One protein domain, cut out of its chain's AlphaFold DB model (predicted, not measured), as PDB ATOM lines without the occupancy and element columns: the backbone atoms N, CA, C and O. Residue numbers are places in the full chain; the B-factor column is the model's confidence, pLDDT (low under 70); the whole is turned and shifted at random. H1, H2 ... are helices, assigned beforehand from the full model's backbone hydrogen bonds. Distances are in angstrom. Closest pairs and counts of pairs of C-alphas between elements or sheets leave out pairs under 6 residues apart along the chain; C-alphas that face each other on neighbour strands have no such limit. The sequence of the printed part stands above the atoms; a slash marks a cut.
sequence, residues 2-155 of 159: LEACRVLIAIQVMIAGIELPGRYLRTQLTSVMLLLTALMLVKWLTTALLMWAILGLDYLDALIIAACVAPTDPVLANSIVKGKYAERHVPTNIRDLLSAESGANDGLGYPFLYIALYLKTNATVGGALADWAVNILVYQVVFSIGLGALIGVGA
ATOM      1  N   LEU A   2     -45.902   5.636 -22.720       84.00
ATOM      2  CA  LEU A   2     -45.538   6.075 -24.083       84.00
ATOM      3  C   LEU A   2     -46.510   5.612 -25.183       84.00
ATOM      4  O   LEU A   2     -46.967   6.429 -25.978       84.00
ATOM      5  N   GLU A   3     -46.889   4.332 -25.188       88.06
ATOM      6  CA  GLU A   3     -47.844   3.818 -26.184       88.06
ATOM      7  C   GLU A   3     -49.241   4.435 -26.043       88.06
ATOM      8  O   GLU A   3     -49.911   4.686 -27.040       88.06
ATOM      9  N   ALA A   4     -49.651   4.777 -24.818       89.62
ATOM     10  CA  ALA A   4     -50.909   5.481 -24.594       89.62
ATOM     11  C   ALA A   4     -50.861   6.906 -25.170       89.62
ATOM     12  O   ALA A   4     -51.802   7.312 -25.843       89.62
ATOM     13  N   CYS A   5     -49.759   7.642 -24.983       87.19
ATOM     14  CA  CYS A   5     -49.577   8.972 -25.577       87.19
ATOM     15  C   CYS A   5     -49.617   8.927 -27.110       87.19
ATOM     16  O   CYS A   5     -50.274   9.759 -27.724       87.19
ATOM     17  N   ARG A   6     -48.969   7.929 -27.726       87.06
ATOM     18  CA  ARG A   6     -48.994   7.732 -29.183       87.06
ATOM     19  C   ARG A   6     -50.414   7.540 -29.711       87.06
ATOM     20  O   ARG A   6     -50.805   8.198 -30.671       87.06
ATOM     21  N   VAL A   7     -51.184   6.662 -29.068       89.12
ATOM     22  CA  VAL A   7     -52.580   6.402 -29.442       89.12
ATOM     23  C   VAL A   7     -53.443   7.646 -29.233       89.12
ATOM     24  O   VAL A   7     -54.249   7.974 -30.099       89.12
ATOM     25  N   LEU A   8     -53.252   8.372 -28.129       87.81
ATOM     26  CA  LEU A   8     -53.990   9.604 -27.845       87.81
ATOM     27  C   LEU A   8     -53.744  10.681 -28.903       87.81
ATOM     28  O   LEU A   8     -54.712  11.215 -29.436       87.81
ATOM     29  N   ILE A   9     -52.482  10.948 -29.257       86.00
ATOM     30  CA  ILE A   9     -52.134  11.923 -30.301       86.00
ATOM     31  C   ILE A   9     -52.727  11.486 -31.647       86.00
ATOM     32  O   ILE A   9     -53.332  12.294 -32.345       86.00
ATOM     33  N   ALA A  10     -52.634  10.196 -31.993       85.94
ATOM     34  CA  ALA A  10     -53.215   9.681 -33.233       85.94
ATOM     35  C   ALA A  10     -54.737   9.899 -33.298       85.94
ATOM     36  O   ALA A  10     -55.258  10.341 -34.322       85.94
ATOM     37  N   ILE A  11     -55.451   9.635 -32.200       86.75
ATOM     38  CA  ILE A  11     -56.896   9.867 -32.106       86.75
ATOM     39  C   ILE A  11     -57.211  11.366 -32.172       86.75
ATOM     40  O   ILE A  11     -58.123  11.758 -32.895       86.75
ATOM     41  N   GLN A  12     -56.463  12.206 -31.456       85.31
ATOM     42  CA  GLN A  12     -56.662  13.655 -31.418       85.31
ATOM     43  C   GLN A  12     -56.513  14.284 -32.810       85.31
ATOM     44  O   GLN A  12     -57.400  15.016 -33.251       85.31
ATOM     45  N   VAL A  13     -55.438  13.945 -33.526       83.44
ATOM     46  CA  VAL A  13     -55.185  14.416 -34.896       83.44
ATOM     47  C   VAL A  13     -56.257  13.897 -35.860       83.44
ATOM     48  O   VAL A  13     -56.742  14.643 -36.710       83.44
ATOM     49  N   MET A  14     -56.691  12.642 -35.703       85.88
ATOM     50  CA  MET A  14     -57.775  12.073 -36.508       85.88
ATOM     51  C   MET A  14     -59.103  12.813 -36.290       85.88
ATOM     52  O   MET A  14     -59.775  13.144 -37.265       85.88
ATOM     53  N   ILE A  15     -59.476  13.098 -35.038       83.88
ATOM     54  CA  ILE A  15     -60.697  13.851 -34.713       83.88
ATOM     55  C   ILE A  15     -60.630  15.253 -35.325       83.88
ATOM     56  O   ILE A  15     -61.572  15.650 -36.006       83.88
ATOM     57  N   ALA A  16     -59.505  15.960 -35.165       81.31
ATOM     58  CA  ALA A  16     -59.315  17.277 -35.772       81.31
ATOM     59  C   ALA A  16     -59.477  17.238 -37.304       81.31
ATOM     60  O   ALA A  16     -60.066  18.146 -37.884       81.31
ATOM     61  N   GLY A  17     -59.019  16.165 -37.961       81.12
ATOM     62  CA  GLY A  17     -59.211  15.960 -39.398       81.12
ATOM     63  C   GLY A  17     -60.665  15.698 -39.810       81.12
ATOM     64  O   GLY A  17     -61.105  16.216 -40.835       81.12
ATOM     65  N   ILE A  18     -61.418  14.919 -39.025       82.62
ATOM     66  CA  ILE A  18     -62.830  14.583 -39.298       82.62
ATOM     67  C   ILE A  18     -63.746  15.800 -39.118       82.62
ATOM     68  O   ILE A  18     -64.741  15.934 -39.826       82.62
ATOM     69  N   GLU A  19     -63.419  16.689 -38.184       78.94
ATOM     70  CA  GLU A  19     -64.225  17.877 -37.883       78.94
ATOM     71  C   GLU A  19     -64.141  18.967 -38.960       78.94
ATOM     72  O   GLU A  19     -64.992  19.857 -38.998       78.94
ATOM     73  N   LEU A  20     -63.149  18.902 -39.852       80.00
ATOM     74  CA  LEU A  20     -62.992  19.879 -40.924       80.00
ATOM     75  C   LEU A  20     -64.060  19.703 -42.014       80.00
ATOM     76  O   LEU A  20     -64.297  18.586 -42.484       80.00
ATOM     77  N   PRO A  21     -64.662  20.801 -42.508       76.31
ATOM     78  CA  PRO A  21     -65.657  20.709 -43.563       76.31
ATOM     79  C   PRO A  21     -65.063  20.135 -44.856       76.31
ATOM     80  O   PRO A  21     -63.932  20.432 -45.259       76.31
ATOM     81  N   GLY A  22     -65.853  19.319 -45.556       67.88
ATOM     82  CA  GLY A  22     -65.436  18.695 -46.810       67.88
ATOM     83  C   GLY A  22     -64.947  19.729 -47.832       67.88
ATOM     84  O   GLY A  22     -65.607  20.733 -48.082       67.88
ATOM     85  N   ARG A  23     -63.791  19.462 -48.458       66.62
ATOM     86  CA  ARG A  23     -63.078  20.343 -49.418       66.62
ATOM     87  C   ARG A  23     -62.412  21.596 -48.825       66.62
ATOM     88  O   ARG A  23     -61.752  22.297 -49.593       66.62
ATOM     89  N   TYR A  24     -62.481  21.845 -47.515       69.81
ATOM     90  CA  TYR A  24     -61.857  23.016 -46.877       69.81
ATOM     91  C   TYR A  24     -60.343  23.104 -47.120       69.81
ATOM     92  O   TYR A  24     -59.824  24.144 -47.518       69.81
ATOM     93  N   LEU A  25     -59.642  21.972 -47.003       69.06
ATOM     94  CA  LEU A  25     -58.209  21.889 -47.305       69.06
ATOM     95  C   LEU A  25     -57.871  22.324 -48.736       69.06
ATOM     96  O   LEU A  25     -56.789  22.844 -48.955       69.06
ATOM     97  N   ARG A  26     -58.771  22.143 -49.713       71.62
ATOM     98  CA  ARG A  26     -58.531  22.572 -51.102       71.62
ATOM     99  C   ARG A  26     -58.782  24.062 -51.311       71.62
ATOM    100  O   ARG A  26     -58.092  24.670 -52.118       71.62
ATOM    101  N   THR A  27     -59.762  24.642 -50.621       74.81
ATOM    102  CA  THR A  27     -60.105  26.066 -50.764       74.81
ATOM    103  C   THR A  27     -59.173  26.972 -49.967       74.81
ATOM    104  O   THR A  27     -58.903  28.086 -50.403       74.81
ATOM    105  N   GLN A  28     -58.657  26.497 -48.832       80.81
ATOM    106  CA  GLN A  28     -57.775  27.252 -47.935       80.81
ATOM    107  C   GLN A  28     -56.348  26.687 -47.877       80.81
ATOM    108  O   GLN A  28     -55.605  26.995 -46.946       80.81
ATOM    109  N   LEU A  29     -55.943  25.888 -48.875       80.25
ATOM    110  CA  LEU A  29     -54.640  25.217 -48.890       80.25
ATOM    111  C   LEU A  29     -53.488  26.201 -48.693       80.25
ATOM    112  O   LEU A  29     -52.594  25.938 -47.903       80.25
ATOM    113  N   THR A  30     -53.522  27.349 -49.372       81.94
ATOM    114  CA  THR A  30     -52.466  28.364 -49.271       81.94
ATOM    115  C   THR A  30     -52.337  28.899 -47.848       81.94
ATOM    116  O   THR A  30     -51.231  28.959 -47.320       81.94
ATOM    117  N   SER A  31     -53.460  29.239 -47.212       81.56
ATOM    118  CA  SER A  31     -53.500  29.762 -45.844       81.56
ATOM    119  C   SER A  31     -52.985  28.726 -44.844       81.56
ATOM    120  O   SER A  31     -52.117  29.025 -44.031       81.56
ATOM    121  N   VAL A  32     -53.474  27.486 -44.952       83.06
ATOM    122  CA  VAL A  32     -53.066  26.374 -44.088       83.06
ATOM    123  C   VAL A  32     -51.583  26.056 -44.289       83.06
ATOM    124  O   VAL A  32     -50.834  26.027 -43.322       83.06
ATOM    125  N   MET A  33     -51.110  25.912 -45.529       83.25
ATOM    126  CA  MET A  33     -49.702  25.613 -45.822       83.25
ATOM    127  C   MET A  33     -48.763  26.732 -45.364       83.25
ATOM    128  O   MET A  33     -47.684  26.437 -44.855       83.25
ATOM    129  N   LEU A  34     -49.157  28.002 -45.499       86.00
ATOM    130  CA  LEU A  34     -48.364  29.135 -45.019       86.00
ATOM    131  C   LEU A  34     -48.203  29.104 -43.492       86.00
ATOM    132  O   LEU A  34     -47.095  29.296 -42.989       86.00
ATOM    133  N   LEU A  35     -49.287  28.836 -42.757       84.25
ATOM    134  CA  LEU A  35     -49.249  28.719 -41.297       84.25
ATOM    135  C   LEU A  35     -48.413  27.511 -40.857       84.25
ATOM    136  O   LEU A  35     -47.541  27.622 -39.997       84.25
ATOM    137  N   LEU A  36     -48.631  26.369 -41.499       83.44
ATOM    138  CA  LEU A  36     -47.974  25.114 -41.167       83.44
ATOM    139  C   LEU A  36     -46.478  25.082 -41.502       83.44
ATOM    140  O   LEU A  36     -45.726  24.373 -40.847       83.44
ATOM    141  N   THR A  37     -46.030  25.830 -42.513       84.94
ATOM    142  CA  THR A  37     -44.619  25.829 -42.931       84.94
ATOM    143  C   THR A  37     -43.898  27.092 -42.479       84.94
ATOM    144  O   THR A  37     -43.027  27.022 -41.617       84.94
ATOM    145  N   ALA A  38     -44.263  28.256 -43.018       87.12
ATOM    146  CA  ALA A  38     -43.546  29.500 -42.769       87.12
ATOM    147  C   ALA A  38     -43.701  29.963 -41.315       87.12
ATOM    148  O   ALA A  38     -42.704  30.241 -40.651       87.12
ATOM    149  N   LEU A  39     -44.935  30.007 -40.798       88.75
ATOM    150  CA  LEU A  39     -45.170  30.465 -39.426       88.75
ATOM    151  C   LEU A  39     -44.577  29.483 -38.406       88.75
ATOM    152  O   LEU A  39     -43.974  29.908 -37.422       88.75
ATOM    153  N   MET A  40     -44.711  28.177 -38.647       89.00
ATOM    154  CA  MET A  40     -44.111  27.146 -37.799       89.00
ATOM    155  C   MET A  40     -42.579  27.219 -37.788       89.00
ATOM    156  O   MET A  40     -41.983  27.155 -36.717       89.00
ATOM    157  N   LEU A  41     -41.940  27.435 -38.941       90.75
ATOM    158  CA  LEU A  41     -40.488  27.601 -39.037       90.75
ATOM    159  C   LEU A  41     -40.008  28.843 -38.278       90.75
ATOM    160  O   LEU A  41     -39.018  28.775 -37.551       90.75
ATOM    161  N   VAL A  42     -40.726  29.965 -38.387       92.19
ATOM    162  CA  VAL A  42     -40.416  31.183 -37.621       92.19
ATOM    163  C   VAL A  42     -40.589  30.943 -36.120       92.19
ATOM    164  O   VAL A  42     -39.707  31.318 -35.348       92.19
ATOM    165  N   LYS A  43     -41.674  30.282 -35.692       90.69
ATOM    166  CA  LYS A  43     -41.885  29.894 -34.285       90.69
ATOM    167  C   LYS A  43     -40.723  29.034 -33.784       90.69
ATOM    168  O   LYS A  43     -40.099  29.362 -32.782       90.69
ATOM    169  N   TRP A  44     -40.365  27.996 -34.532       93.44
ATOM    170  CA  TRP A  44     -39.285  27.080 -34.182       93.44
ATOM    171  C   TRP A  44     -37.932  27.786 -34.025       93.44
ATOM    172  O   TRP A  44     -37.282  27.651 -32.989       93.44
ATOM    173  N   LEU A  45     -37.530  28.597 -35.009       93.62
ATOM    174  CA  LEU A  45     -36.252  29.311 -34.964       93.62
ATOM    175  C   LEU A  45     -36.211  30.381 -33.873       93.62
ATOM    176  O   LEU A  45     -35.190  30.526 -33.204       93.62
ATOM    177  N   THR A  46     -37.303  31.123 -33.667       93.69
ATOM    178  CA  THR A  46     -37.353  32.150 -32.615       93.69
ATOM    179  C   THR A  46     -37.308  31.520 -31.224       93.69
ATOM    180  O   THR A  46     -36.535  31.979 -30.386       93.69
ATOM    181  N   THR A  47     -38.039  30.427 -30.979       92.44
ATOM    182  CA  THR A  47     -37.951  29.685 -29.714       92.44
ATOM    183  C   THR A  47     -36.557  29.096 -29.503       92.44
ATOM    184  O   THR A  47     -36.007  29.252 -28.416       92.44
ATOM    185  N   ALA A  48     -35.942  28.489 -30.523       93.50
ATOM    186  CA  ALA A  48     -34.583  27.957 -30.413       93.50
ATOM    187  C   ALA A  48     -33.564  29.058 -30.087       93.50
ATOM    188  O   ALA A  48     -32.729  28.888 -29.202       93.50
ATOM    189  N   LEU A  49     -33.669  30.216 -30.745       93.50
ATOM    190  CA  LEU A  49     -32.796  31.360 -30.489       93.50
ATOM    191  C   LEU A  49     -32.943  31.881 -29.054       93.50
ATOM    192  O   LEU A  49     -31.939  32.168 -28.408       93.50
ATOM    193  N   LEU A  50     -34.173  31.975 -28.543       93.38
ATOM    194  CA  LEU A  50     -34.429  32.387 -27.161       93.38
ATOM    195  C   LEU A  50     -33.867  31.377 -26.155       93.38
ATOM    196  O   LEU A  50     -33.245  31.779 -25.177       93.38
ATOM    197  N   MET A  51     -34.046  30.079 -26.408       92.00
ATOM    198  CA  MET A  51     -33.508  29.016 -25.554       92.00
ATOM    199  C   MET A  51     -31.976  29.050 -25.527       92.00
ATOM    200  O   MET A  51     -31.375  28.991 -24.458       92.00
ATOM    201  N   TRP A  52     -31.343  29.221 -26.687       93.38
ATOM    202  CA  TRP A  52     -29.895  29.378 -26.800       93.38
ATOM    203  C   TRP A  52     -29.393  30.629 -26.058       93.38
ATOM    204  O   TRP A  52     -28.473  30.539 -25.249       93.38
ATOM    205  N   ALA A  53     -30.033  31.784 -26.269       91.06
ATOM    206  CA  ALA A  53     -29.585  33.061 -25.712       91.06
ATOM    207  C   ALA A  53     -29.819  33.204 -24.197       91.06
ATOM    208  O   ALA A  53     -29.002  33.814 -23.512       91.06
ATOM    209  N   ILE A  54     -30.932  32.679 -23.671       92.81
ATOM    210  CA  ILE A  54     -31.324  32.859 -22.263       92.81
ATOM    211  C   ILE A  54     -30.773  31.736 -21.381       92.81
ATOM    212  O   ILE A  54     -30.289  32.005 -20.283       92.81
ATOM    213  N   LEU A  55     -30.865  30.482 -21.833       88.56
ATOM    214  CA  LEU A  55     -30.493  29.309 -21.030       88.56
ATOM    215  C   LEU A  55     -29.061  28.830 -21.302       88.56
ATOM    216  O   LEU A  55     -28.579  27.956 -20.585       88.56
ATOM    217  N   GLY A  56     -28.382  29.372 -22.321       86.12
ATOM    218  CA  GLY A  56     -27.017  28.977 -22.680       86.12
ATOM    219  C   GLY A  56     -26.907  27.533 -23.177       86.12
ATOM    220  O   GLY A  56     -25.852  26.916 -23.048       86.12
ATOM    221  N   LEU A  57     -28.006  26.974 -23.693       87.88
ATOM    222  CA  LEU A  57     -28.038  25.622 -24.248       87.88
ATOM    223  C   LEU A  57     -27.233  25.547 -25.545       87.88
ATOM    224  O   LEU A  57     -27.091  26.547 -26.245       87.88
ATOM    225  N   ASP A  58     -26.756  24.353 -25.900       91.31
ATOM    226  CA  ASP A  58     -26.198  24.126 -27.232       91.31
ATOM    227  C   ASP A  58     -27.251  24.424 -28.311       91.31
ATOM    228  O   ASP A  58     -28.444  24.170 -28.124       91.31
ATOM    229  N   TYR A  59     -26.816  24.968 -29.448       88.44
ATOM    230  CA  TYR A  59     -27.724  25.387 -30.515       88.44
ATOM    231  C   TYR A  59     -28.586  24.227 -31.042       88.44
ATOM    232  O   TYR A  59     -29.774  24.412 -31.307       88.44
ATOM    233  N   LEU A  60     -28.028  23.015 -31.145       90.62
ATOM    234  CA  LEU A  60     -28.778  21.846 -31.612       90.62
ATOM    235  C   LEU A  60     -29.760  21.344 -30.551       90.62
ATOM    236  O   LEU A  60     -30.879  20.961 -30.889       90.62
ATOM    237  N   ASP A  61     -29.391  21.406 -29.272       91.50
ATOM    238  CA  ASP A  61     -30.297  21.065 -28.170       91.50
ATOM    239  C   ASP A  61     -31.453  22.061 -28.052       91.50
ATOM    240  O   ASP A  61     -32.605  21.662 -27.860       91.50
ATOM    241  N   ALA A  62     -31.180  23.347 -28.269       93.06
ATOM    242  CA  ALA A  62     -32.202  24.378 -28.349       93.06
ATOM    243  C   ALA A  62     -33.175  24.134 -29.517       93.06
ATOM    244  O   ALA A  62     -34.383  24.286 -29.334       93.06
ATOM    245  N   LEU A  63     -32.686  23.703 -30.687       92.50
ATOM    246  CA  LEU A  63     -33.533  23.336 -31.830       92.50
ATOM    247  C   LEU A  63     -34.402  22.103 -31.547       92.50
ATOM    248  O   LEU A  63     -35.578  22.097 -31.916       92.50
ATOM    249  N   ILE A  64     -33.861  21.082 -30.876       92.88
ATOM    250  CA  ILE A  64     -34.618  19.883 -30.477       92.88
ATOM    251  C   ILE A  64     -35.757  20.273 -29.529       92.88
ATOM    252  O   ILE A  64     -36.908  19.906 -29.758       92.88
ATOM    253  N   ILE A  65     -35.459  21.058 -28.491       92.31
ATOM    254  CA  ILE A  65     -36.467  21.500 -27.518       92.31
ATOM    255  C   ILE A  65     -37.506  22.394 -28.196       92.31
ATOM    256  O   ILE A  65     -38.705  22.205 -27.999       92.31
ATOM    257  N   ALA A  66     -37.071  23.334 -29.037       92.38
ATOM    258  CA  ALA A  66     -37.978  24.200 -29.774       92.38
ATOM    259  C   ALA A  66     -38.914  23.406 -30.696       92.38
ATOM    260  O   ALA A  66     -40.075  23.783 -30.839       92.38
ATOM    261  N   ALA A  67     -38.455  22.303 -31.299       91.38
ATOM    262  CA  ALA A  67     -39.293  21.460 -32.152       91.38
ATOM    263  C   ALA A  67     -40.424  20.779 -31.366       91.38
ATOM    264  O   ALA A  67     -41.505  20.576 -31.910       91.38
ATOM    265  N   CYS A  68     -40.207  20.481 -30.083       89.50
ATOM    266  CA  CYS A  68     -41.245  19.959 -29.193       89.50
ATOM    267  C   CYS A  68     -42.255  21.031 -28.747       89.50
ATOM    268  O   CYS A  68     -43.356  20.686 -28.334       89.50
ATOM    269  N   VAL A  69     -41.884  22.316 -28.804       87.88
ATOM    270  CA  VAL A  69     -42.713  23.451 -28.352       87.88
ATOM    271  C   VAL A  69     -43.460  24.130 -29.508       87.88
ATOM    272  O   VAL A  69     -44.493  24.754 -29.291       87.88
ATOM    273  N   ALA A  70     -42.952  24.028 -30.738       86.62
ATOM    274  CA  ALA A  70     -43.541  24.666 -31.916       86.62
ATOM    275  C   ALA A  70     -44.959  24.166 -32.301       86.62
ATOM    276  O   ALA A  70     -45.741  24.990 -32.802       86.62
ATOM    277  N   PRO A  71     -45.322  22.878 -32.101       84.19
ATOM    278  CA  PRO A  71     -46.678  22.396 -32.338       84.19
ATOM    279  C   PRO A  71     -47.730  23.096 -31.466       84.19
ATOM    280  O   PRO A  71     -47.523  23.331 -30.278       84.19
ATOM    281  N   THR A  72     -48.863  23.461 -32.066       84.25
ATOM    282  CA  THR A  72     -49.968  24.179 -31.421       84.25
ATOM    283  C   THR A  72     -51.110  23.216 -31.131       84.25
ATOM    284  O   THR A  72     -51.650  22.608 -32.047       84.25
ATOM    285  N   ASP A  73     -51.491  23.109 -29.857       75.81
ATOM    286  CA  ASP A  73     -52.388  22.056 -29.372       75.81
ATOM    287  C   ASP A  73     -53.822  22.148 -29.952       75.81
ATOM    288  O   ASP A  73     -54.530  23.138 -29.701       75.81
ATOM    289  N   PRO A  74     -54.301  21.097 -30.652       66.69
ATOM    290  CA  PRO A  74     -55.673  21.019 -31.140       66.69
ATOM    291  C   PRO A  74     -56.736  21.001 -30.041       66.69
ATOM    292  O   PRO A  74     -57.862  21.426 -30.292       66.69
ATOM    293  N   VAL A  75     -56.436  20.525 -28.830       70.25
ATOM    294  CA  VAL A  75     -57.403  20.500 -27.719       70.25
ATOM    295  C   VAL A  75     -57.671  21.916 -27.225       70.25
ATOM    296  O   VAL A  75     -58.832  22.330 -27.132       70.25
ATOM    297  N   LEU A  76     -56.613  22.689 -26.966       72.31
ATOM    298  CA  LEU A  76     -56.749  24.089 -26.571       72.31
ATOM    299  C   LEU A  76     -57.379  24.929 -27.684       72.31
ATOM    300  O   LEU A  76     -58.294  25.704 -27.400       72.31
ATOM    301  N   ALA A  77     -56.975  24.729 -28.943       72.62
ATOM    302  CA  ALA A  77     -57.595  25.409 -30.077       72.62
ATOM    303  C   ALA A  77     -59.100  25.099 -30.155       72.62
ATOM    304  O   ALA A  77     -59.920  26.017 -30.193       72.62
ATOM    305  N   ASN A  78     -59.487  23.823 -30.061       70.06
ATOM    306  CA  ASN A  78     -60.891  23.414 -30.070       70.06
ATOM    307  C   ASN A  78     -61.701  24.007 -28.913       70.06
ATOM    308  O   ASN A  78     -62.861  24.363 -29.111       70.06
ATOM    309  N   SER A  79     -61.110  24.159 -27.725       73.25
ATOM    310  CA  SER A  79     -61.794  24.770 -26.578       73.25
ATOM    311  C   SER A  79     -62.175  26.242 -26.801       73.25
ATOM    312  O   SER A  79     -63.185  26.699 -26.270       73.25
ATOM    313  N   ILE A  80     -61.402  26.969 -27.614       71.12
ATOM    314  CA  ILE A  80     -61.627  28.389 -27.937       71.12
ATOM    315  C   ILE A  80     -62.529  28.534 -29.165       71.12
ATOM    316  O   ILE A  80     -63.285  29.493 -29.295       71.12
ATOM    317  N   VAL A  81     -62.437  27.575 -30.081       70.25
ATOM    318  CA  VAL A  81     -63.145  27.565 -31.358       70.25
ATOM    319  C   VAL A  81     -64.582  27.038 -31.219       70.25
ATOM    320  O   VAL A  81     -65.458  27.412 -32.004       70.25
ATOM    321  N   LYS A  82     -64.865  26.210 -30.206       69.19
ATOM    322  CA  LYS A  82     -66.181  25.592 -29.986       69.19
ATOM    323  C   LYS A  82     -66.953  26.229 -28.831       69.19
ATOM    324  O   LYS A  82     -66.392  26.752 -27.875       69.19
ATOM    325  N   GLY A  83     -68.282  26.139 -28.913       75.69
ATOM    326  CA  GLY A  83     -69.210  26.584 -27.875       75.69
ATOM    327  C   GLY A  83     -69.981  27.857 -28.229       75.69
ATOM    328  O   GLY A  83     -69.618  28.616 -29.128       75.69
ATOM    329  N   LYS A  84     -71.057  28.113 -27.467       71.12
ATOM    330  CA  LYS A  84     -72.029  29.197 -27.725       71.12
ATOM    331  C   LYS A  84     -71.405  30.596 -27.805       71.12
ATOM    332  O   LYS A  84     -71.972  31.480 -28.443       71.12
ATOM    333  N   TYR A  85     -70.276  30.815 -27.127       76.88
ATOM    334  CA  TYR A  85     -69.565  32.093 -27.156       76.88
ATOM    335  C   TYR A  85     -68.744  32.252 -28.441       76.88
ATOM    336  O   TYR A  85     -68.873  33.272 -29.117       76.88
ATOM    337  N   ALA A  86     -67.962  31.235 -28.806       74.69
ATOM    338  CA  ALA A  86     -67.142  31.236 -30.013       74.69
ATOM    339  C   ALA A  86     -67.998  31.307 -31.285       74.69
ATOM    340  O   ALA A  86     -67.707  32.095 -32.174       74.69
ATOM    341  N   GLU A  87     -69.114  30.576 -31.334       74.94
ATOM    342  CA  GLU A  87     -70.075  30.625 -32.449       74.94
ATOM    343  C   GLU A  87     -70.687  32.012 -32.674       74.94
ATOM    344  O   GLU A  87     -71.034  32.353 -33.802       74.94
ATOM    345  N   ARG A  88     -70.821  32.818 -31.612       76.19
ATOM    346  CA  ARG A  88     -71.368  34.179 -31.697       76.19
ATOM    347  C   ARG A  88     -70.341  35.233 -32.096       76.19
ATOM    348  O   ARG A  88     -70.740  36.246 -32.658       76.19
ATOM    349  N   HIS A  89     -69.064  35.027 -31.776       83.00
ATOM    350  CA  HIS A  89     -68.039  36.073 -31.893       83.00
ATOM    351  C   HIS A  89     -66.924  35.750 -32.894       83.00
ATOM    352  O   HIS A  89     -66.225  36.664 -33.323       83.00
ATOM    353  N   VAL A  90     -66.748  34.483 -33.281       79.94
ATOM    354  CA  VAL A  90     -65.681  34.043 -34.187       79.94
ATOM    355  C   VAL A  90     -66.288  33.519 -35.494       79.94
ATOM    356  O   VAL A  90     -67.022  32.523 -35.486       79.94
ATOM    357  N   PRO A  91     -65.961  34.141 -36.641       83.19
ATOM    358  CA  PRO A  91     -66.396  33.672 -37.951       83.19
ATOM    359  C   PRO A  91     -66.016  32.207 -38.208       83.19
ATOM    360  O   PRO A  91     -64.914  31.768 -37.878       83.19
ATOM    361  N   THR A  92     -66.914  31.442 -38.834       79.94
ATOM    362  CA  THR A  92     -66.724  30.003 -39.103       79.94
ATOM    363  C   THR A  92     -65.445  29.706 -39.890       79.94
ATOM    364  O   THR A  92     -64.733  28.767 -39.567       79.94
ATOM    365  N   ASN A  93     -65.062  30.566 -40.834       78.94
ATOM    366  CA  ASN A  93     -63.826  30.397 -41.601       78.94
ATOM    367  C   ASN A  93     -62.552  30.440 -40.738       78.94
ATOM    368  O   ASN A  93     -61.597  29.741 -41.061       78.94
ATOM    369  N   ILE A  94     -62.526  31.244 -39.667       79.69
ATOM    370  CA  ILE A  94     -61.385  31.336 -38.739       79.69
ATOM    371  C   ILE A  94     -61.347  30.113 -37.821       79.69
ATOM    372  O   ILE A  94     -60.279  29.590 -37.521       79.69
ATOM    373  N   ARG A  95     -62.521  29.629 -37.418       81.00
ATOM    374  CA  ARG A  95     -62.686  28.419 -36.611       81.00
ATOM    375  C   ARG A  95     -62.168  27.174 -37.330       81.00
ATOM    376  O   ARG A  95     -61.364  26.428 -36.771       81.00
ATOM    377  N   ASP A  96     -62.551  27.015 -38.591       81.88
ATOM    378  CA  ASP A  96     -62.073  25.923 -39.438       81.88
ATOM    379  C   ASP A  96     -60.561  26.045 -39.701       81.88
ATOM    380  O   ASP A  96     -59.850  25.043 -39.695       81.88
ATOM    381  N   LEU A  97     -60.043  27.272 -39.859       82.81
ATOM    382  CA  LEU A  97     -58.615  27.520 -40.090       82.81
ATOM    383  C   LEU A  97     -57.774  27.129 -38.875       82.81
ATOM    384  O   LEU A  97     -56.764  26.451 -39.030       82.81
ATOM    385  N   LEU A  98     -58.198  27.536 -37.676       81.19
ATOM    386  CA  LEU A  98     -57.520  27.209 -36.419       81.19
ATOM    387  C   LEU A  98     -57.564  25.704 -36.130       81.19
ATOM    388  O   LEU A  98     -56.580  25.135 -35.660       81.19
ATOM    389  N   SER A  99     -58.680  25.046 -36.448       82.31
ATOM    390  CA  SER A  99     -58.807  23.589 -36.319       82.31
ATOM    391  C   SER A  99     -57.887  22.862 -37.309       82.31
ATOM    392  O   SER A  99     -57.216  21.901 -36.940       82.31
ATOM    393  N   ALA A 100     -57.787  23.364 -38.546       83.00
ATOM    394  CA  ALA A 100     -56.898  22.813 -39.568       83.00
ATOM    395  C   ALA A 100     -55.416  23.022 -39.236       83.00
ATOM    396  O   ALA A 100     -54.627  22.095 -39.398       83.00
ATOM    397  N   GLU A 101     -55.034  24.218 -38.774       83.88
ATOM    398  CA  GLU A 101     -53.663  24.508 -38.349       83.88
ATOM    399  C   GLU A 101     -53.267  23.590 -37.193       83.88
ATOM    400  O   GLU A 101     -52.285  22.863 -37.303       83.88
ATOM    401  N   SER A 102     -54.039  23.594 -36.104       81.44
ATOM    402  CA  SER A 102     -53.687  22.849 -34.893       81.44
ATOM    403  C   SER A 102     -53.647  21.334 -35.117       81.44
ATOM    404  O   SER A 102     -52.699  20.684 -34.693       81.44
ATOM    405  N   GLY A 103     -54.596  20.770 -35.875       82.25
ATOM    406  CA  GLY A 103     -54.591  19.343 -36.211       82.25
ATOM    407  C   GLY A 103     -53.422  18.914 -37.106       82.25
ATOM    408  O   GLY A 103     -52.862  17.837 -36.917       82.25
ATOM    409  N   ALA A 104     -53.029  19.737 -38.084       83.00
ATOM    410  CA  ALA A 104     -51.953  19.385 -39.013       83.00
ATOM    411  C   ALA A 104     -50.543  19.695 -38.469       83.00
ATOM    412  O   ALA A 104     -49.568  19.075 -38.899       83.00
ATOM    413  N   ASN A 105     -50.427  20.625 -37.519       85.94
ATOM    414  CA  ASN A 105     -49.157  21.026 -36.915       85.94
ATOM    415  C   ASN A 105     -48.503  19.885 -36.105       85.94
ATOM    416  O   ASN A 105     -47.296  19.665 -36.219       85.94
ATOM    417  N   ASP A 106     -49.298  19.081 -35.391       82.94
ATOM    418  CA  ASP A 106     -48.806  17.923 -34.626       82.94
ATOM    419  C   ASP A 106     -48.007  16.932 -35.492       82.94
ATOM    420  O   ASP A 106     -46.984  16.395 -35.064       82.94
ATOM    421  N   GLY A 107     -48.428  16.721 -36.745       81.62
ATOM    422  CA  GLY A 107     -47.711  15.865 -37.693       81.62
ATOM    423  C   GLY A 107     -46.425  16.499 -38.236       81.62
ATOM    424  O   GLY A 107     -45.442  15.799 -38.491       81.62
ATOM    425  N   LEU A 108     -46.404  17.824 -38.397       84.00
ATOM    426  CA  LEU A 108     -45.261  18.552 -38.952       84.00
ATOM    427  C   LEU A 108     -44.136  18.781 -37.948       84.00
ATOM    428  O   LEU A 108     -42.997  18.961 -38.374       84.00
ATOM    429  N   GLY A 109     -44.399  18.682 -36.642       86.88
ATOM    430  CA  GLY A 109     -43.348  18.729 -35.618       86.88
ATOM    431  C   GLY A 109     -42.278  17.649 -35.812       86.88
ATOM    432  O   GLY A 109     -41.106  17.862 -35.499       86.88
ATOM    433  N   TYR A 110     -42.653  16.513 -36.407       88.19
ATOM    434  CA  TYR A 110     -41.761  15.379 -36.634       88.19
ATOM    435  C   TYR A 110     -40.563  15.734 -37.549       88.19
ATOM    436  O   TYR A 110     -39.423  15.582 -37.105       88.19
ATOM    437  N   PRO A 111     -40.746  16.289 -38.767       91.00
ATOM    438  CA  PRO A 111     -39.653  16.842 -39.571       91.00
ATOM    439  C   PRO A 111     -38.697  17.787 -38.834       91.00
ATOM    440  O   PRO A 111     -37.481  17.618 -38.957       91.00
ATOM    441  N   PHE A 112     -39.221  18.748 -38.065       90.94
ATOM    442  CA  PHE A 112     -38.411  19.746 -37.349       90.94
ATOM    443  C   PHE A 112     -37.600  19.139 -36.201       90.94
ATOM    444  O   PHE A 112     -36.453  19.523 -35.972       90.94
ATOM    445  N   LEU A 113     -38.158  18.153 -35.500       92.69
ATOM    446  CA  LEU A 113     -37.434  17.436 -34.456       92.69
ATOM    447  C   LEU A 113     -36.280  16.627 -35.054       92.69
ATOM    448  O   LEU A 113     -35.145  16.684 -34.579       92.69
ATOM    449  N   TYR A 114     -36.563  15.883 -36.124       92.06
ATOM    450  CA  TYR A 114     -35.579  14.978 -36.699       92.06
ATOM    451  C   TYR A 114     -34.480  15.700 -37.474       92.06
ATOM    452  O   TYR A 114     -33.356  15.217 -37.442       92.06
ATOM    453  N   ILE A 115     -34.717  16.861 -38.096       92.44
ATOM    454  CA  ILE A 115     -33.609  17.601 -38.729       92.44
ATOM    455  C   ILE A 115     -32.550  17.990 -37.691       92.44
ATOM    456  O   ILE A 115     -31.360  17.791 -37.928       92.44
ATOM    457  N   ALA A 116     -32.966  18.440 -36.503       91.12
ATOM    458  CA  ALA A 116     -32.048  18.786 -35.422       91.12
ATOM    459  C   ALA A 116     -31.309  17.550 -34.873       91.12
ATOM    460  O   ALA A 116     -30.100  17.600 -34.643       91.12
ATOM    461  N   LEU A 117     -32.001  16.413 -34.739       91.88
ATOM    462  CA  LEU A 117     -31.386  15.148 -34.316       91.88
ATOM    463  C   LEU A 117     -30.380  14.606 -35.340       91.88
ATOM    464  O   LEU A 117     -29.291  14.176 -34.956       91.88
ATOM    465  N   TYR A 118     -30.713  14.633 -36.631       90.69
ATOM    466  CA  TYR A 118     -29.813  14.191 -37.699       90.69
ATOM    467  C   TYR A 118     -28.579  15.090 -37.781       90.69
ATOM    468  O   TYR A 118     -27.473  14.574 -37.924       90.69
ATOM    469  N   LEU A 119     -28.737  16.408 -37.619       90.06
ATOM    470  CA  LEU A 119     -27.610  17.342 -37.548       90.06
ATOM    471  C   LEU A 119     -26.711  17.094 -36.329       90.06
ATOM    472  O   LEU A 119     -25.506  17.298 -36.422       90.06
ATOM    473  N   LYS A 120     -27.272  16.626 -35.206       88.06
ATOM    474  CA  LYS A 120     -26.506  16.304 -33.992       88.06
ATOM    475  C   LYS A 120     -25.761  14.971 -34.069       88.06
ATOM    476  O   LYS A 120     -24.709  14.820 -33.457       88.06
ATOM    477  N   THR A 121     -26.322  13.986 -34.764       86.19
ATOM    478  CA  THR A 121     -25.824  12.598 -34.746       86.19
ATOM    479  C   THR A 121     -24.900  12.253 -35.909       86.19
ATOM    480  O   THR A 121     -24.087  11.340 -35.782       86.19
ATOM    481  N   ASN A 122     -24.983  12.974 -37.029       84.38
ATOM    482  CA  ASN A 122     -24.175  12.695 -38.213       84.38
ATOM    483  C   ASN A 122     -22.869  13.488 -38.241       84.38
ATOM    484  O   ASN A 122     -22.803  14.641 -37.828       84.38
ATOM    485  N   ALA A 123     -21.834  12.886 -38.831       74.25
ATOM    486  CA  ALA A 123     -20.516  13.505 -38.960       74.25
ATOM    487  C   ALA A 123     -20.468  14.651 -39.988       74.25
ATOM    488  O   ALA A 123     -19.579  15.497 -39.924       74.25
ATOM    489  N   THR A 124     -21.388  14.676 -40.960       88.75
ATOM    490  CA  THR A 124     -21.430  15.707 -42.010       88.75
ATOM    491  C   THR A 124     -22.832  16.284 -42.147       88.75
ATOM    492  O   THR A 124     -23.823  15.553 -42.151       88.75
ATOM    493  N   VAL A 125     -22.911  17.603 -42.335       86.75
ATOM    494  CA  VAL A 125     -24.181  18.315 -42.555       86.75
ATOM    495  C   VAL A 125     -24.857  17.852 -43.849       86.75
ATOM    496  O   VAL A 125     -26.071  17.676 -43.884       86.75
ATOM    497  N   GLY A 126     -24.077  17.607 -44.908       87.31
ATOM    498  CA  GLY A 126     -24.606  17.155 -46.197       87.31
ATOM    499  C   GLY A 126     -25.285  15.785 -46.118       87.31
ATOM    500  O   GLY A 126     -26.406  15.640 -46.599       87.31
ATOM    501  N   GLY A 127     -24.645  14.810 -45.459       87.88
ATOM    502  CA  GLY A 127     -25.243  13.494 -45.220       87.88
ATOM    503  C   GLY A 127     -26.476  13.581 -44.322       87.88
ATOM    504  O   GLY A 127     -27.517  13.032 -44.662       87.88
ATOM    505  N   ALA A 128     -26.404  14.377 -43.249       88.44
ATOM    506  CA  ALA A 128     -27.526  14.589 -42.337       88.44
ATOM    507  C   ALA A 128     -28.785  15.101 -43.054       88.44
ATOM    508  O   ALA A 128     -29.878  14.590 -42.827       88.44
ATOM    509  N   LEU A 129     -28.631  16.104 -43.925       90.38
ATOM    510  CA  LEU A 129     -29.742  16.687 -44.676       90.38
ATOM    511  C   LEU A 129     -30.288  15.729 -45.738       90.38
ATOM    512  O   LEU A 129     -31.502  15.676 -45.924       90.38
ATOM    513  N   ALA A 130     -29.418  14.977 -46.417       90.62
ATOM    514  CA  ALA A 130     -29.834  13.989 -47.406       90.62
ATOM    515  C   ALA A 130     -30.633  12.850 -46.754       90.62
ATOM    516  O   ALA A 130     -31.747  12.550 -47.190       90.62
ATOM    517  N   ASP A 131     -30.111  12.278 -45.669       90.12
ATOM    518  CA  ASP A 131     -30.772  11.196 -44.944       90.12
ATOM    519  C   ASP A 131     -32.073  11.669 -44.299       90.12
ATOM    520  O   ASP A 131     -33.079  10.960 -44.347       90.12
ATOM    521  N   TRP A 132     -32.094  12.883 -43.745       93.12
ATOM    522  CA  TRP A 132     -33.320  13.493 -43.241       93.12
ATOM    523  C   TRP A 132     -34.356  13.679 -44.355       93.12
ATOM    524  O   TRP A 132     -35.512  13.288 -44.191       93.12
ATOM    525  N   ALA A 133     -33.966  14.227 -45.507       91.38
ATOM    526  CA  ALA A 133     -34.898  14.474 -46.602       91.38
ATOM    527  C   ALA A 133     -35.515  13.166 -47.123       91.38
ATOM    528  O   ALA A 133     -36.726  13.087 -47.322       91.38
ATOM    529  N   VAL A 134     -34.712  12.114 -47.295       92.50
ATOM    530  CA  VAL A 134     -35.204  10.824 -47.790       92.50
ATOM    531  C   VAL A 134     -36.032  10.099 -46.728       92.50
ATOM    532  O   VAL A 134     -37.181   9.737 -46.984       92.50
ATOM    533  N   ASN A 135     -35.494   9.903 -45.526       92.19
ATOM    534  CA  ASN A 135     -36.163   9.083 -44.514       92.19
ATOM    535  C   ASN A 135     -37.363   9.798 -43.887       92.19
ATOM    536  O   ASN A 135     -38.380   9.171 -43.601       92.19
ATOM    537  N   ILE A 136     -37.278  11.113 -43.684       92.88
ATOM    538  CA  ILE A 136     -38.326  11.859 -42.990       92.88
ATOM    539  C   ILE A 136     -39.328  12.440 -43.980       92.88
ATOM    540  O   ILE A 136     -40.513  12.128 -43.881       92.88
ATOM    541  N   LEU A 137     -38.904  13.246 -44.958       89.69
ATOM    542  CA  LEU A 137     -39.871  13.868 -45.872       89.69
ATOM    543  C   LEU A 137     -40.490  12.846 -46.830       89.69
ATOM    544  O   LEU A 137     -41.711  12.799 -46.962       89.69
ATOM    545  N   VAL A 138     -39.683  12.015 -47.491       90.00
ATOM    546  CA  VAL A 138     -40.217  11.066 -48.480       90.00
ATOM    547  C   VAL A 138     -40.845   9.857 -47.792       90.00
ATOM    548  O   VAL A 138     -42.032   9.586 -47.972       90.00
ATOM    549  N   TYR A 139     -40.069   9.127 -46.991       90.44
ATOM    550  CA  TYR A 139     -40.545   7.865 -46.434       90.44
ATOM    551  C   TYR A 139     -41.536   8.053 -45.288       90.44
ATOM    552  O   TYR A 139     -42.543   7.362 -45.263       90.44
ATOM    553  N   GLN A 140     -41.322   8.985 -44.357       89.88
ATOM    554  CA  GLN A 140     -42.278   9.163 -43.263       89.88
ATOM    555  C   GLN A 140     -43.472  10.030 -43.683       89.88
ATOM    556  O   GLN A 140     -44.613   9.602 -43.535       89.88
ATOM    557  N   VAL A 141     -43.245  11.239 -44.206       90.31
ATOM    558  CA  VAL A 141     -44.327  12.211 -44.456       90.31
ATOM    559  C   VAL A 141     -45.124  11.862 -45.712       90.31
ATOM    560  O   VAL A 141     -46.333  11.647 -45.620       90.31
ATOM    561  N   VAL A 142     -44.483  11.766 -46.881       91.25
ATOM    562  CA  VAL A 142     -45.201  11.535 -48.151       91.25
ATOM    563  C   VAL A 142     -45.903  10.176 -48.161       91.25
ATOM    564  O   VAL A 142     -47.071  10.098 -48.546       91.25
ATOM    565  N   PHE A 143     -45.247   9.115 -47.686       92.75
ATOM    566  CA  PHE A 143     -45.874   7.794 -47.589       92.75
ATOM    567  C   PHE A 143     -47.061   7.777 -46.614       92.75
ATOM    568  O   PHE A 143     -48.108   7.229 -46.956       92.75
ATOM    569  N   SER A 144     -46.944   8.407 -45.435       89.56
ATOM    570  CA  SER A 144     -48.043   8.448 -44.454       89.56
ATOM    571  C   SER A 144     -49.240   9.237 -44.975       89.56
ATOM    572  O   SER A 144     -50.377   8.805 -44.796       89.56
ATOM    573  N   ILE A 145     -49.004  10.354 -45.676       88.81
ATOM    574  CA  ILE A 145     -50.065  11.107 -46.360       88.81
ATOM    575  C   ILE A 145     -50.735  10.227 -47.423       88.81
ATOM    576  O   ILE A 145     -51.963  10.186 -47.496       88.81
ATOM    577  N   GLY A 146     -49.950   9.499 -48.224       91.12
ATOM    578  CA  GLY A 146     -50.459   8.591 -49.253       91.12
ATOM    579  C   GLY A 146     -51.319   7.460 -48.682       91.12
ATOM    580  O   GLY A 146     -52.437   7.244 -49.148       91.12
ATOM    581  N   LEU A 147     -50.840   6.779 -47.639       91.44
ATOM    582  CA  LEU A 147     -51.599   5.737 -46.941       91.44
ATOM    583  C   LEU A 147     -52.863   6.291 -46.278       91.44
ATOM    584  O   LEU A 147     -53.930   5.698 -46.421       91.44
ATOM    585  N   GLY A 148     -52.766   7.436 -45.598       87.88
ATOM    586  CA  GLY A 148     -53.913   8.098 -44.980       87.88
ATOM    587  C   GLY A 148     -54.982   8.472 -46.007       87.88
ATOM    588  O   GLY A 148     -56.166   8.223 -45.786       87.88
ATOM    589  N   ALA A 149     -54.572   8.987 -47.170       87.38
ATOM    590  CA  ALA A 149     -55.478   9.289 -48.272       87.38
ATOM    591  C   ALA A 149     -56.133   8.022 -48.851       87.38
ATOM    592  O   ALA A 149     -57.340   8.019 -49.083       87.38
ATOM    593  N   LEU A 150     -55.372   6.938 -49.048       91.06
ATOM    594  CA  LEU A 150     -55.900   5.655 -49.535       91.06
ATOM    595  C   LEU A 150     -56.951   5.071 -48.583       91.06
ATOM    596  O   LEU A 150     -58.034   4.685 -49.023       91.06
ATOM    597  N   ILE A 151     -56.654   5.047 -47.282       88.94
ATOM    598  CA  ILE A 151     -57.582   4.563 -46.251       88.94
ATOM    599  C   ILE A 151     -58.825   5.461 -46.192       88.94
ATOM    600  O   ILE A 151     -59.942   4.954 -46.145       88.94
ATOM    601  N   GLY A 152     -58.646   6.784 -46.255       84.00
ATOM    602  CA  GLY A 152     -59.745   7.749 -46.238       84.00
ATOM    603  C   GLY A 152     -60.692   7.627 -47.436       84.00
ATOM    604  O   GLY A 152     -61.896   7.791 -47.272       84.00
ATOM    605  N   VAL A 153     -60.182   7.289 -48.626       84.25
ATOM    606  CA  VAL A 153     -61.018   7.022 -49.815       84.25
ATOM    607  C   VAL A 153     -61.787   5.705 -49.683       84.25
ATOM    608  O   VAL A 153     -62.920   5.614 -50.151       84.25
ATOM    609  N   GLY A 154     -61.191   4.689 -49.052       81.06
ATOM    610  CA  GLY A 154     -61.846   3.404 -48.791       81.06
ATOM    611  C   GLY A 154     -62.859   3.436 -47.640       81.06
ATOM    612  O   GLY A 154     -63.669   2.516 -47.517       81.06
ATOM    613  N   ALA A 155     -62.828   4.471 -46.798       78.88
ATOM    614  CA  ALA A 155     -63.743   4.618 -45.676       78.88
ATOM    615  C   ALA A 155     -65.159   4.994 -46.162       78.88
ATOM    616  O   ALA A 155     -65.308   5.892 -46.998       78.88
TER     617      ALA A 155
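AT A GLANCE: This is residues 2 to 155 of the 159 residues of the protein "Na_H_Exchanger domain-containing protein" of Allomyces macrogynus (strain ATCC 38327) (UniProt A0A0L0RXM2). Look for one long, kinked helix, H7, running through the middle, with H1, H3, H4 and H5 packed round it and H8 folding back from its end as a splayed hairpin. Residues 2 to 8 of H1 and 142 to 155, mostly H8, stick out. The printed part has 154 residues with eight named helices, H1 to H8 in order, and no named strand: all helix, mostly crossed in packing. It is compact, with a radius of gyration of the C-alphas of 17.2 A and spans of 52 by 41 by 33 A.

IN THESE COORDINATES: Find C-alpha 2 at (-45.538, 6.075, -24.083); from there H1 runs 24.6 A to residue 18. Next come H2, residues 24 to 27, and H3, residues 29 to 55, 37.1 A long. H4 is residues 59 to 69, H5 74 to 81 and H6 84 to 89. H7, residues 92 to 121, covers 44.7 A, with a kink of 39 degrees near residue 106. H8, residues 125 to 154, runs 41.0 A to C-alpha 154 at (-61.846, 3.404, -48.791).

HOW THE PARTS SIT: Begin at the hub, H7, which touches five helices. With residues 12 to 17 alone H1 touches it, C-alphas 13 and 103 being closest at 5.1 A. H3 touches it at a steep tilt of 50 degrees, closest at C-alphas 36 and 105, 6.0 A. H4 touches it at C-alphas 67 and 113, 5.0 A, and H5 at 74 and 102, 4.6 A. H7 and H8 form a hairpin, closest at C-alphas 118 and 128, 5.2 A; their tilt of 37 degrees is only just steep. H2 is close but not clearly touching H7, with C-alphas 25 and 100 at 7.9 A; H6 and H7 meet only through their link. In H1, H4 and H5 every O i to N i+4 pair is within hydrogen-bond range; H3 has 21 of 23, H6 1 of 2, H7 20 of 26 and H8 23 of 26, while H2 is too short for one.

THE WHOLE: The C-alphas farthest apart, those of Arg 88 and Ala 123, are 55.4 A apart. The printed part has no cut, and its links are tight. The mean pLDDT of the printed part is 85.0; look for values under 70 at residues 22 to 25, 74 and 82.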